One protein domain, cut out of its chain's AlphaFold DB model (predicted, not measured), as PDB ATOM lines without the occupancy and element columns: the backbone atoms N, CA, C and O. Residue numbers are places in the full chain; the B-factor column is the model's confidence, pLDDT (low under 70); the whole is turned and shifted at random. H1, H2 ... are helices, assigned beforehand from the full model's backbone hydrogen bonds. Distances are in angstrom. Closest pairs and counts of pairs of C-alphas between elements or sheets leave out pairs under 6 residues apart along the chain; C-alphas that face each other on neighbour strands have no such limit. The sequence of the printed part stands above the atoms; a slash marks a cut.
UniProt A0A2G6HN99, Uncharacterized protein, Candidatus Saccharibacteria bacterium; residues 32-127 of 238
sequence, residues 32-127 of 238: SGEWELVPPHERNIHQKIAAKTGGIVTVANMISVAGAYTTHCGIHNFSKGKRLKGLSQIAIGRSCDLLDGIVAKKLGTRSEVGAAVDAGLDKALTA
ATOM      1  N   SER A  32     363.578 207.029 265.262       83.50
ATOM      2  CA  SER A  32     362.665 207.500 264.211       83.50
ATOM      3  C   SER A  32     363.430 207.989 262.968       83.50
ATOM      4  O   SER A  32     362.971 207.840 261.828       83.50
ATOM      5  N   GLY A  33     364.665 208.458 263.159       88.75
ATOM      6  CA  GLY A  33     365.592 208.815 262.091       88.75
ATOM      7  C   GLY A  33     367.056 208.698 262.503       88.75
ATOM      8  O   GLY A  33     367.412 208.919 263.656       88.75
ATOM      9  N   GLU A  34     367.936 208.391 261.546       88.19
ATOM     10  CA  GLU A  34     369.372 208.159 261.808       88.19
ATOM     11  C   GLU A  34     370.091 209.361 262.454       88.19
ATOM     12  O   GLU A  34     371.081 209.179 263.157       88.19
ATOM     13  N   TRP A  35     369.592 210.591 262.274       89.00
ATOM     14  CA  TRP A  35     370.163 211.788 262.910       89.00
ATOM     15  C   TRP A  35     370.010 211.803 264.440       89.00
ATOM     16  O   TRP A  35     370.679 212.595 265.104       89.00
ATOM     17  N   GLU A  36     369.133 210.974 265.015       89.31
ATOM     18  CA  GLU A  36     368.952 210.850 266.469       89.31
ATOM     19  C   GLU A  36     370.156 210.190 267.142       89.31
ATOM     20  O   GLU A  36     370.451 210.495 268.293       89.31
ATOM     21  N   LEU A  37     370.911 209.390 266.386       88.25
ATOM     22  CA  LEU A  37     372.142 208.735 266.835       88.25
ATOM     23  C   LEU A  37     373.333 209.701 266.909       88.25
ATOM     24  O   LEU A  37     374.380 209.348 267.441       88.25
ATOM     25  N   VAL A  38     373.188 210.911 266.360       88.56
ATOM     26  CA  VAL A  38     374.245 211.924 266.296       88.56
ATOM     27  C   VAL A  38     373.899 213.089 267.232       88.56
ATOM     28  O   VAL A  38     372.822 213.694 267.075       88.56
ATOM     29  N   PRO A  39     374.793 213.465 268.171       90.50
ATOM     30  CA  PRO A  39     374.605 214.627 269.034       90.50
ATOM     31  C   PRO A  39     374.295 215.899 268.226       90.50
ATOM     32  O   PRO A  39     374.914 216.131 267.187       90.50
ATOM     33  N   PRO A  40     373.380 216.783 268.678       91.44
ATOM     34  CA  PRO A  40     372.920 217.923 267.875       91.44
ATOM     35  C   PRO A  40     374.019 218.848 267.326       91.44
ATOM     36  O   PRO A  40     373.858 219.413 266.241       91.44
ATOM     37  N   HIS A  41     375.124 219.000 268.057       90.88
ATOM     38  CA  HIS A  41     376.251 219.848 267.664       90.88
ATOM     39  C   HIS A  41     377.151 219.202 266.595       90.88
ATOM     40  O   HIS A  41     377.770 219.928 265.821       90.88
ATOM     41  N   GLU A  42     377.146 217.870 266.482       90.88
ATOM     42  CA  GLU A  42     377.924 217.095 265.502       90.88
ATOM     43  C   GLU A  42     377.161 216.845 264.192       90.88
ATOM     44  O   GLU A  42     377.735 216.415 263.193       90.88
ATOM     45  N   ARG A  43     375.855 217.145 264.157       91.19
ATOM     46  CA  ARG A  43     375.018 216.928 262.970       91.19
ATOM     47  C   ARG A  43     375.471 217.780 261.785       91.19
ATOM     48  O   ARG A  43     375.627 219.005 261.889       91.19
ATOM     49  N   ASN A  44     375.548 217.148 260.616       93.69
ATOM     50  CA  ASN A  44     375.714 217.859 259.352       93.69
ATOM     51  C   ASN A  44     374.445 218.670 258.996       93.69
ATOM     52  O   ASN A  44     373.393 218.539 259.628       93.69
ATOM     53  N   ILE A  45     374.527 219.530 257.977       95.12
ATOM     54  CA  ILE A  45     373.412 220.413 257.586       95.12
ATOM     55  C   ILE A  45     372.157 219.607 257.210       95.12
ATOM     56  O   ILE A  45     371.054 219.962 257.624       95.12
ATOM     57  N   HIS A  46     372.309 218.495 256.490       93.69
ATOM     58  CA  HIS A  46     371.188 217.645 256.084       93.69
ATOM     59  C   HIS A  46     370.520 216.964 257.281       93.69
ATOM     60  O   HIS A  46     369.297 216.956 257.369       93.69
ATOM     61  N   GLN A  47     371.304 216.472 258.242       93.06
ATOM     62  CA  GLN A  47     370.810 215.892 259.492       93.06
ATOM     63  C   GLN A  47     370.121 216.932 260.376       93.06
ATOM     64  O   GLN A  47     369.121 216.623 261.014       93.06
ATOM     65  N   LYS A  48     370.607 218.180 260.401       94.38
ATOM     66  CA  LYS A  48     369.945 219.288 261.111       94.38
ATOM     67  C   LYS A  48     368.578 219.605 260.508       94.38
ATOM     68  O   LYS A  48     367.612 219.765 261.249       94.38
ATOM     69  N   ILE A  49     368.488 219.668 259.178       93.88
ATOM     70  CA  ILE A  49     367.218 219.888 258.468       93.88
ATOM     71  C   ILE A  49     366.270 218.707 258.692       93.88
ATOM     72  O   ILE A  49     365.106 218.915 259.037       93.88
ATOM     73  N   ALA A  50     366.770 217.478 258.564       92.94
ATOM     74  CA  ALA A  50     365.988 216.272 258.797       92.94
ATOM     75  C   ALA A  50     365.454 216.237 260.238       92.94
ATOM     76  O   ALA A  50     364.254 216.092 260.432       92.94
ATOM     77  N   ALA A  51     366.298 216.512 261.237       92.56
ATOM     78  CA  ALA A  51     365.887 216.596 262.638       92.56
ATOM     79  C   ALA A  51     364.829 217.677 262.884       92.56
ATOM     80  O   ALA A  51     363.834 217.426 263.557       92.56
ATOM     81  N   LYS A  52     365.012 218.875 262.314       94.44
ATOM     82  CA  LYS A  52     364.069 219.992 262.473       94.44
ATOM     83  C   LYS A  52     362.709 219.712 261.831       94.44
ATOM     84  O   LYS A  52     361.708 220.278 262.256       94.44
ATOM     85  N   THR A  53     362.675 218.874 260.800       93.56
ATOM     86  CA  THR A  53     361.461 218.567 260.032       93.56
ATOM     87  C   THR A  53     360.904 217.177 260.320       93.56
ATOM     88  O   THR A  53     359.984 216.750 259.633       93.56
ATOM     89  N   GLY A  54     361.458 216.447 261.296       89.94
ATOM     90  CA  GLY A  54     361.048 215.069 261.587       89.94
ATOM     91  C   GLY A  54     361.219 214.124 260.391       89.94
ATOM     92  O   GLY A  54     360.416 213.223 260.188       89.94
ATOM     93  N   GLY A  55     362.218 214.370 259.541       88.62
ATOM     94  CA  GLY A  55     362.482 213.572 258.346       88.62
ATOM     95  C   GLY A  55     361.577 213.859 257.158       88.62
ATOM     96  O   GLY A  55     361.727 213.187 256.143       88.62
ATOM     97  N   ILE A  56     360.675 214.843 257.243       89.50
ATOM     98  CA  ILE A  56     359.799 215.231 256.127       89.50
ATOM     99  C   ILE A  56     360.629 215.834 254.990       89.50
ATOM    100  O   ILE A  56     360.470 215.453 253.830       89.50
ATOM    101  N   VAL A  57     361.542 216.753 255.316       92.19
ATOM    102  CA  VAL A  57     362.367 217.449 254.323       92.19
ATOM    103  C   VAL A  57     363.768 216.857 254.338       92.19
ATOM    104  O   VAL A  57     364.592 217.165 255.198       92.19
ATOM    105  N   THR A  58     364.050 216.008 253.354       93.50
ATOM    106  CA  THR A  58     365.384 215.452 253.109       93.50
ATOM    107  C   THR A  58     365.691 215.480 251.616       93.50
ATOM    108  O   THR A  58     364.784 215.515 250.782       93.50
ATOM    109  N   VAL A  59     366.980 215.455 251.262       92.44
ATOM    110  CA  VAL A  59     367.397 215.352 249.853       92.44
ATOM    111  C   VAL A  59     366.845 214.074 249.220       92.44
ATOM    112  O   VAL A  59     366.370 214.118 248.092       92.44
ATOM    113  N   ALA A  60     366.838 212.971 249.970       91.25
ATOM    114  CA  ALA A  60     366.274 211.706 249.524       91.25
ATOM    115  C   ALA A  60     364.777 211.819 249.206       91.25
ATOM    116  O   ALA A  60     364.394 211.532 248.082       91.25
ATOM    117  N   ASN A  61     363.954 212.351 250.118       92.94
ATOM    118  CA  ASN A  61     362.511 212.486 249.873       92.94
ATOM    119  C   ASN A  61     362.206 213.392 248.669       92.94
ATOM    120  O   ASN A  61     361.255 213.146 247.931       92.94
ATOM    121  N   MET A  62     363.005 214.445 248.452       94.50
ATOM    122  CA  MET A  62     362.867 215.292 247.261       94.50
ATOM    123  C   MET A  62     363.171 214.515 245.975       94.50
ATOM    124  O   MET A  62     362.465 214.692 244.982       94.50
ATOM    125  N   ILE A  63     364.184 213.642 245.995       93.56
ATOM    126  CA  ILE A  63     364.491 212.735 244.881       93.56
ATOM    127  C   ILE A  63     363.331 211.757 244.659       93.56
ATOM    128  O   ILE A  63     362.907 211.630 243.514       93.56
ATOM    129  N   SER A  64     362.768 211.146 245.710       91.94
ATOM    130  CA  SER A  64     361.619 210.230 245.596       91.94
ATOM    131  C   SER A  64     360.416 210.918 244.945       91.94
ATOM    132  O   SER A  64     359.826 210.406 243.997       91.94
ATOM    133  N   VAL A  65     360.072 212.137 245.383       94.56
ATOM    134  CA  VAL A  65     358.953 212.908 244.807       94.56
ATOM    135  C   VAL A  65     359.218 213.276 243.343       94.56
ATOM    136  O   VAL A  65     358.328 213.141 242.500       94.56
ATOM    137  N   ALA A  66     360.433 213.723 243.015       95.69
ATOM    138  CA  ALA A  66     360.803 214.051 241.640       95.69
ATOM    139  C   ALA A  66     360.804 212.809 240.730       95.69
ATOM    140  O   ALA A  66     360.311 212.869 239.598       95.69
ATOM    141  N   GLY A  67     361.311 211.679 241.228       95.12
ATOM    142  CA  GLY A  67     361.306 210.381 240.556       95.12
ATOM    143  C   GLY A  67     359.891 209.885 240.283       95.12
ATOM    144  O   GLY A  67     359.558 209.533 239.145       95.12
ATOM    145  N   ALA A  68     359.023 209.977 241.290       95.06
ATOM    146  CA  ALA A  68     357.612 209.649 241.183       95.06
ATOM    147  C   ALA A  68     356.902 210.495 240.122       95.06
ATOM    148  O   ALA A  68     356.288 209.962 239.195       95.06
ATOM    149  N   TYR A  69     357.046 211.817 240.198       97.12
ATOM    150  CA  TYR A  69     356.451 212.732 239.228       97.12
ATOM    151  C   TYR A  69     356.947 212.469 237.797       97.12
ATOM    152  O   TYR A  69     356.160 212.467 236.844       97.12
ATOM    153  N   THR A  70     358.244 212.198 237.639       97.44
ATOM    154  CA  THR A  70     358.846 211.877 236.338       97.44
ATOM    155  C   THR A  70     358.289 210.567 235.782       97.44
ATOM    156  O   THR A  70     357.917 210.514 234.609       97.44
ATOM    157  N   THR A  71     358.153 209.539 236.625       96.56
ATOM    158  CA  THR A  71     357.557 208.246 236.254       96.56
ATOM    159  C   THR A  71     356.103 208.408 235.822       96.56
ATOM    160  O   THR A  71     355.735 207.930 234.749       96.56
ATOM    161  N   HIS A  72     355.297 209.145 236.590       97.44
ATOM    162  CA  HIS A  72     353.908 209.467 236.252       97.44
ATOM    163  C   HIS A  72     353.799 210.160 234.882       97.44
ATOM    164  O   HIS A  72     353.055 209.727 233.996       97.44
ATOM    165  N   CYS A  73     354.611 211.197 234.648       97.75
ATOM    166  CA  CYS A  73     354.676 211.861 233.345       97.75
ATOM    167  C   CYS A  73     355.065 210.889 232.224       97.75
ATOM    168  O   CYS A  73     354.528 210.975 231.116       97.75
ATOM    169  N   GLY A  74     355.989 209.971 232.505       97.12
ATOM    170  CA  GLY A  74     356.424 208.939 231.577       97.12
ATOM    171  C   GLY A  74     355.306 207.969 231.201       97.12
ATOM    172  O   GLY A  74     355.058 207.772 230.012       97.12
ATOM    173  N   ILE A  75     354.567 207.454 232.187       96.94
ATOM    174  CA  ILE A  75     353.389 206.591 232.002       96.94
ATOM    175  C   ILE A  75     352.363 207.275 231.090       96.94
ATOM    176  O   ILE A  75     351.924 206.696 230.093       96.94
ATOM    177  N   HIS A  76     352.027 208.535 231.372       97.69
ATOM    178  CA  HIS A  76     351.050 209.285 230.580       97.69
ATOM    179  C   HIS A  76     351.548 209.670 229.182       97.69
ATOM    180  O   HIS A  76     350.761 209.727 228.238       97.69
ATOM    181  N   ASN A  77     352.838 209.960 229.011       97.69
ATOM    182  CA  ASN A  77     353.395 210.188 227.678       97.69
ATOM    183  C   ASN A  77     353.418 208.887 226.869       97.69
ATOM    184  O   ASN A  77     353.082 208.912 225.685       97.69
ATOM    185  N   PHE A  78     353.746 207.763 227.508       96.69
ATOM    186  CA  PHE A  78     353.733 206.448 226.879       96.69
ATOM    187  C   PHE A  78     352.325 206.070 226.405       96.69
ATOM    188  O   PHE A  78     352.156 205.704 225.243       96.69
ATOM    189  N   SER A  79     351.307 206.232 227.260       95.56
ATOM    190  CA  SER A  79     349.907 205.932 226.918       95.56
ATOM    191  C   SER A  79     349.332 206.836 225.823       95.56
ATOM    192  O   SER A  79     348.439 206.422 225.092       95.56
ATOM    193  N   LYS A  80     349.874 208.047 225.653       95.56
ATOM    194  CA  LYS A  80     349.526 208.985 224.570       95.56
ATOM    195  C   LYS A  80     350.333 208.763 223.281       95.56
ATOM    196  O   LYS A  80     350.400 209.660 222.444       95.56
ATOM    197  N   GLY A  81     351.008 207.621 223.141       92.69
ATOM    198  CA  GLY A  81     351.779 207.265 221.945       92.69
ATOM    199  C   GLY A  81     353.163 207.919 221.847       92.69
ATOM    200  O   GLY A  81     353.917 207.624 220.924       92.69
ATOM    201  N   LYS A  82     353.580 208.754 222.810       95.00
ATOM    202  CA  LYS A  82     354.952 209.300 222.868       95.00
ATOM    203  C   LYS A  82     355.897 208.268 223.493       95.00
ATOM    204  O   LYS A  82     356.518 208.534 224.521       95.00
ATOM    205  N   ARG A  83     355.987 207.086 222.873       92.00
ATOM    206  CA  ARG A  83     356.581 205.861 223.438       92.00
ATOM    207  C   ARG A  83     357.993 206.065 223.978       92.00
ATOM    208  O   ARG A  83     358.227 205.841 225.158       92.00
ATOM    209  N   LEU A  84     358.915 206.562 223.150       92.44
ATOM    210  CA  LEU A  84     360.325 206.703 223.534       92.44
ATOM    211  C   LEU A  84     360.529 207.715 224.671       92.44
ATOM    212  O   LEU A  84     361.289 207.454 225.600       92.44
ATOM    213  N   LYS A  85     359.808 208.844 224.628       95.25
ATOM    214  CA  LYS A  85     359.822 209.848 225.703       95.25
ATOM    215  C   LYS A  85     359.214 209.292 226.990       95.25
ATOM    216  O   LYS A  85     359.749 209.521 228.068       95.25
ATOM    217  N   GLY A  86     358.091 208.590 226.880       95.38
ATOM    218  CA  GLY A  86     357.435 207.972 228.023       95.38
ATOM    219  C   GLY A  86     358.336 206.942 228.698       95.38
ATOM    220  O   GLY A  86     358.547 207.003 229.905       95.38
ATOM    221  N   LEU A  87     358.946 206.063 227.901       93.62
ATOM    222  CA  LEU A  87     359.864 205.033 228.377       93.62
ATOM    223  C   LEU A  87     361.111 205.631 229.039       93.62
ATOM    224  O   LEU A  87     361.493 205.182 230.116       93.62
ATOM    225  N   SER A  88     361.723 206.660 228.440       94.19
ATOM    226  CA  SER A  88     362.897 207.307 229.038       94.19
ATOM    227  C   SER A  88     362.563 207.977 230.370       94.19
ATOM    228  O   SER A  88     363.321 207.842 231.325       94.19
ATOM    229  N   GLN A  89     361.406 208.633 230.475       96.81
ATOM    230  CA  GLN A  89     360.940 209.228 231.727       96.81
ATOM    231  C   GLN A  89     360.653 208.177 232.805       96.81
ATOM    232  O   GLN A  89     361.067 208.370 233.943       96.81
ATOM    233  N   ILE A  90     360.015 207.052 232.458       94.38
ATOM    234  CA  ILE A  90     359.817 205.933 233.396       94.38
ATOM    235  C   ILE A  90     361.172 205.405 233.878       94.38
ATOM    236  O   ILE A  90     361.374 205.254 235.079       94.38
ATOM    237  N   ALA A  91     362.121 205.165 232.969       92.12
ATOM    238  CA  ALA A  91     363.440 204.646 233.327       92.12
ATOM    239  C   ALA A  91     364.221 205.607 234.241       92.12
ATOM    240  O   ALA A  91     364.808 205.173 235.233       92.12
ATOM    241  N   ILE A  92     364.198 206.910 233.939       94.06
ATOM    242  CA  ILE A  92     364.832 207.943 234.771       94.06
ATOM    243  C   ILE A  92     364.166 207.989 236.147       94.06
ATOM    244  O   ILE A  92     364.857 207.916 237.158       94.06
ATOM    245  N   GLY A  93     362.834 208.060 236.183       93.69
ATOM    246  CA  GLY A  93     362.073 208.159 237.422       93.69
ATOM    247  C   GLY A  93     362.276 206.951 238.338       93.69
ATOM    248  O   GLY A  93     362.601 207.137 239.502       93.69
ATOM    249  N   ARG A  94     362.222 205.721 237.809       89.88
ATOM    250  CA  ARG A  94     362.495 204.496 238.590       89.88
ATOM    251  C   ARG A  94     363.947 204.368 239.047       89.88
ATOM    252  O   ARG A  94     364.225 203.674 240.020       89.88
ATOM    253  N   SER A  95     364.882 205.021 238.360       89.50
ATOM    254  CA  SER A  95     366.278 205.077 238.806       89.50
ATOM    255  C   SER A  95     366.447 206.005 240.014       89.50
ATOM    256  O   SER A  95     367.343 205.780 240.826       89.50
ATOM    257  N   CYS A  96     365.584 207.016 240.173       90.31
ATOM    258  CA  CYS A  96     365.587 207.892 241.347       90.31
ATOM    259  C   CYS A  96     365.285 207.129 242.645       90.31
ATOM    260  O   CYS A  96     365.943 207.419 243.637       90.31
ATOM    261  N   ASP A  97     364.416 206.114 242.610       83.19
ATOM    262  CA  ASP A  97     364.063 205.273 243.775       83.19
ATOM    263  C   ASP A  97     365.224 204.367 244.250       83.19
ATOM    264  O   ASP A  97     365.202 203.767 245.320       83.19
ATOM    265  N   LEU A  98     366.264 204.194 243.427       83.25
ATOM    266  CA  LEU A  98     367.514 203.562 243.866       83.25
ATOM    267  C   LEU A  98     368.468 204.602 244.457       83.25
ATOM    268  O   LEU A  98     369.218 204.321 245.396       83.25
ATOM    269  N   LEU A  99     368.471 205.804 243.877       88.69
ATOM    270  CA  LEU A  99     369.355 206.894 244.267       88.69
ATOM    271  C   LEU A  99     368.950 207.515 245.603       88.69
ATOM    272  O   LEU A  99     369.835 207.836 246.395       88.69
ATOM    273  N   ASP A 100     367.660 207.673 245.883       85.62
ATOM    274  CA  ASP A 100     367.173 208.256 247.134       85.62
ATOM    275  C   ASP A 100     367.604 207.444 248.366       85.62
ATOM    276  O   ASP A 100     368.093 208.029 249.331       85.62
ATOM    277  N   GLY A 101     367.561 206.111 248.317       85.69
ATOM    278  CA  GLY A 101     367.989 205.226 249.391       85.69
ATOM    279  C   GLY A 101     369.498 205.290 249.616       85.69
ATOM    280  O   GLY A 101     369.962 205.323 250.761       85.69
ATOM    281  N   ILE A 102     370.279 205.381 248.531       89.38
ATOM    282  CA  ILE A 102     371.732 205.596 248.596       89.38
ATOM    283  C   ILE A 102     372.037 206.965 249.214       89.38
ATOM    284  O   ILE A 102     372.892 207.065 250.095       89.38
ATOM    285  N   VAL A 103     371.333 208.015 248.786       91.19
ATOM    286  CA  VAL A 103     371.508 209.382 249.288       91.19
ATOM    287  C   VAL A 103     371.104 209.478 250.758       91.19
ATOM    288  O   VAL A 103     371.874 210.014 251.551       91.19
ATOM    289  N   ALA A 104     369.966 208.908 251.155       89.81
ATOM    290  CA  ALA A 104     369.509 208.881 252.542       89.81
ATOM    291  C   ALA A 104     370.535 208.200 253.450       89.81
ATOM    292  O   ALA A 104     370.876 208.736 254.504       89.81
ATOM    293  N   LYS A 105     371.071 207.052 253.014       89.31
ATOM    294  CA  LYS A 105     372.129 206.328 253.728       89.31
ATOM    295  C   LYS A 105     373.411 207.149 253.826       89.31
ATOM    296  O   LYS A 105     373.999 207.234 254.897       89.31
ATOM    297  N   LYS A 106     373.848 207.762 252.724       91.38
ATOM    298  CA  LYS A 106     375.091 208.542 252.682       91.38
ATOM    299  C   LYS A 106     375.018 209.804 253.543       91.38
ATOM    300  O   LYS A 106     376.024 210.203 254.118       91.38
ATOM    301  N   LEU A 107     373.849 210.438 253.617       91.56
ATOM    302  CA  LEU A 107     373.640 211.659 254.395       91.56
ATOM    303  C   LEU A 107     373.248 211.391 255.855       91.56
ATOM    304  O   LEU A 107     373.183 212.341 256.638       91.56
ATOM    305  N   GLY A 108     373.001 210.130 256.225       90.50
ATOM    306  CA  GLY A 108     372.531 209.749 257.557       90.50
ATOM    307  C   GLY A 108     371.139 210.307 257.859       90.50
ATOM    308  O   GLY A 108     370.910 210.838 258.945       90.50
ATOM    309  N   THR A 109     370.240 210.280 256.870       92.12
ATOM    310  CA  THR A 109     368.882 210.838 256.956       92.12
ATOM    311  C   THR A 109     367.783 209.804 256.697       92.12
ATOM    312  O   THR A 109     366.662 210.195 256.363       92.12
ATOM    313  N   ARG A 110     368.059 208.493 256.814       90.50
ATOM    314  CA  ARG A 110     366.991 207.476 256.732       90.50
ATOM    315  C   ARG A 110     366.017 207.651 257.901       90.50
ATOM    316  O   ARG A 110     366.445 207.878 259.030       90.50
ATOM    317  N   SER A 111     364.717 207.566 257.618       89.00
ATOM    318  CA  SER A 111     363.651 207.809 258.597       89.00
ATOM    319  C   SER A 111     362.385 207.013 258.310       89.00
ATOM    320  O   SER A 111     362.153 206.591 257.177       89.00
ATOM    321  N   GLU A 112     361.555 206.855 259.338       86.62
ATOM    322  CA  GLU A 112     360.222 206.241 259.259       86.62
ATOM    323  C   GLU A 112     359.310 206.980 258.281       86.62
ATOM    324  O   GLU A 112     358.665 206.365 257.433       86.62
ATOM    325  N   VAL A 113     359.301 208.314 258.365       87.69
ATOM    326  CA  VAL A 113     358.517 209.179 257.478       87.69
ATOM    327  C   VAL A 113     358.991 209.027 256.036       87.69
ATOM    328  O   VAL A 113     358.165 208.823 255.153       87.69
ATOM    329  N   GLY A 114     360.306 209.065 255.796       85.69
ATOM    330  CA  GLY A 114     360.867 208.860 254.458       85.69
ATOM    331  C   GLY A 114     360.487 207.497 253.876       85.69
ATOM    332  O   GLY A 114     360.007 207.426 252.749       85.69
ATOM    333  N   ALA A 115     360.596 206.425 254.670       84.56
ATOM    334  CA  ALA A 115     360.195 205.082 254.249       84.56
ATOM    335  C   ALA A 115     358.684 204.972 253.972       84.56
ATOM    336  O   ALA A 115     358.269 204.275 253.048       84.56
ATOM    337  N   ALA A 116     357.847 205.658 254.756       84.75
ATOM    338  CA  ALA A 116     356.404 205.697 254.535       84.75
ATOM    339  C   ALA A 116     356.033 206.474 253.261       84.75
ATOM    340  O   ALA A 116     355.149 206.033 252.523       84.75
ATOM    341  N   VAL A 117     356.708 207.598 252.996       86.44
ATOM    342  CA  VAL A 117     356.529 208.403 251.779       86.44
ATOM    343  C   VAL A 117     356.920 207.599 250.546       86.44
ATOM    344  O   VAL A 117     356.091 207.458 249.651       86.44
ATOM    345  N   ASP A 118     358.122 207.019 250.526       85.25
ATOM    346  CA  ASP A 118     358.610 206.169 249.433       85.25
ATOM    347  C   ASP A 118     357.635 205.016 249.152       85.25
ATOM    348  O   ASP A 118     357.052 204.914 248.072       85.25
ATOM    349  N   ALA A 119     357.303 204.235 250.185       84.31
ATOM    350  CA  ALA A 119     356.376 203.117 250.055       84.31
ATOM    351  C   ALA A 119     354.958 203.540 249.621       84.31
ATOM    352  O   ALA A 119     354.224 202.720 249.054       84.31
ATOM    353  N   GLY A 120     354.529 204.760 249.949       88.44
ATOM    354  CA  GLY A 120     353.254 205.335 249.528       88.44
ATOM    355  C   GLY A 120     353.268 205.747 248.056       88.44
ATOM    356  O   GLY A 120     352.374 205.346 247.306       88.44
ATOM    357  N   LEU A 121     354.301 206.484 247.639       90.38
ATOM    358  CA  LEU A 121     354.516 206.899 246.251       90.38
ATOM    359  C   LEU A 121     354.635 205.686 245.326       90.38
ATOM    360  O   LEU A 121     353.944 205.633 244.312       90.38
ATOM    361  N   ASP A 122     355.403 204.670 245.719       87.56
ATOM    362  CA  ASP A 122     355.573 203.431 244.955       87.56
ATOM    363  C   ASP A 122     354.232 202.745 244.651       87.56
ATOM    364  O   ASP A 122     353.971 202.311 243.523       87.56
ATOM    365  N   LYS A 123     353.335 202.670 245.645       88.06
ATOM    366  CA  LYS A 123     352.001 202.072 245.473       88.06
ATOM    367  C   LYS A 123     351.114 202.926 244.581       88.06
ATOM    368  O   LYS A 123     350.447 202.379 243.704       88.06
ATOM    369  N   ALA A 124     351.114 204.242 244.792       91.69
ATOM    370  CA  ALA A 124     350.334 205.170 243.984       91.69
ATOM    371  C   ALA A 124     350.756 205.112 242.507       91.69
ATOM    372  O   ALA A 124     349.901 204.986 241.635       91.69
ATOM    373  N   LEU A 125     352.061 205.107 242.227       92.94
ATOM    374  CA  LEU A 125     352.602 205.001 240.869       92.94
ATOM    375  C   LEU A 125     352.349 203.646 240.228       92.94
ATOM    376  O   LEU A 125     352.074 203.578 239.036       92.94
ATOM    377  N   THR A 126     352.442 202.565 240.999       91.69
ATOM    378  CA  THR A 126     352.114 201.232 240.485       91.69
ATOM    379  C   THR A 126     350.644 201.177 240.073       91.69
ATOM    380  O   THR A 126     350.329 200.700 238.985       91.69
ATOM    381  N   ALA A 127     349.743 201.699 240.910       92.56
ATOM    382  CA  ALA A 127     348.318 201.761 240.606       92.56
ATOM    383  C   ALA A 127     348.028 202.648 239.384       92.56
ATOM    384  O   ALA A 127     347.295 202.226 238.491       92.56
TER     385      ALA A 127
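What this domain is: This is residues 32 to 127 of the 238 residues of an uncharacterized protein of Candidatus Saccharibacteria bacterium (UniProt A0A2G6HN99). A long helical hairpin, H3 and H4, makes most of the length of a rod, and the shorter H5 runs alongside H3, ending short of the turn between H3 and H4. At the other end of the rod, two small helices, H1 and H2, make a head with their links. The printed part has 96 residues with five named helices, in the order H1 to H5, and no named strand; the class is all helix. It is only just loose, close to compact, with a radius of gyration of the C-alphas of 15.3 A and spans of 53 by 19 by 16 A.

How they stand to each other: H1, residues 34 to 37, touches H2, residues 45 to 52; their closest C-alphas, Trp 35 and Gln 47, are 5.4 A apart. H2 is close to but not clearly touching H3, residues 59 to 79, about perpendicular at 89 degrees, with C-alphas 46 and 59 closest at 7.6 A. H3 and H4, residues 83 to 107, touch as a hairpin, at a shallow tilt of 13 degrees, opposite ways; the C-alphas of Gly 74 and Gly 86 come closest, at 3.8 A. H5, residues 112 to 127, touches H3 at a shallow tilt of 2 degrees, the same way, closest at C-alphas 61 and 114, 6.1 A. H3, H4 and H5 form an up and down bundle, each running against the one before. H1 and H5 are apart. Every O i to N i+4 pair is within hydrogen-bond range in H2 and H3, but 18 of 21 in H4 and 11 of 12 in H5; H1 is too short for such a pair.

Where its parts are: H1 begins at C-alpha 34, (369.372, 208.159, 261.808), and is 5.8 A long; H2 is 10.6 A. H3 spans 30.3 A. H4 spans 35.8 A, with a kink of 29 degrees near residue 101. H5 spans 22.6 A and ends at C-alpha 127, (348.318, 201.761, 240.606).

The domain as a whole: The two C-alphas farthest apart, those of His 41 and Gly 81, are 53.4 A apart. The printed part has no cut; no link is long, and those from H3 to H4 and H4 to H5 are tight. The mean pLDDT of the printed part is 91.6, and no printed residue is under 70.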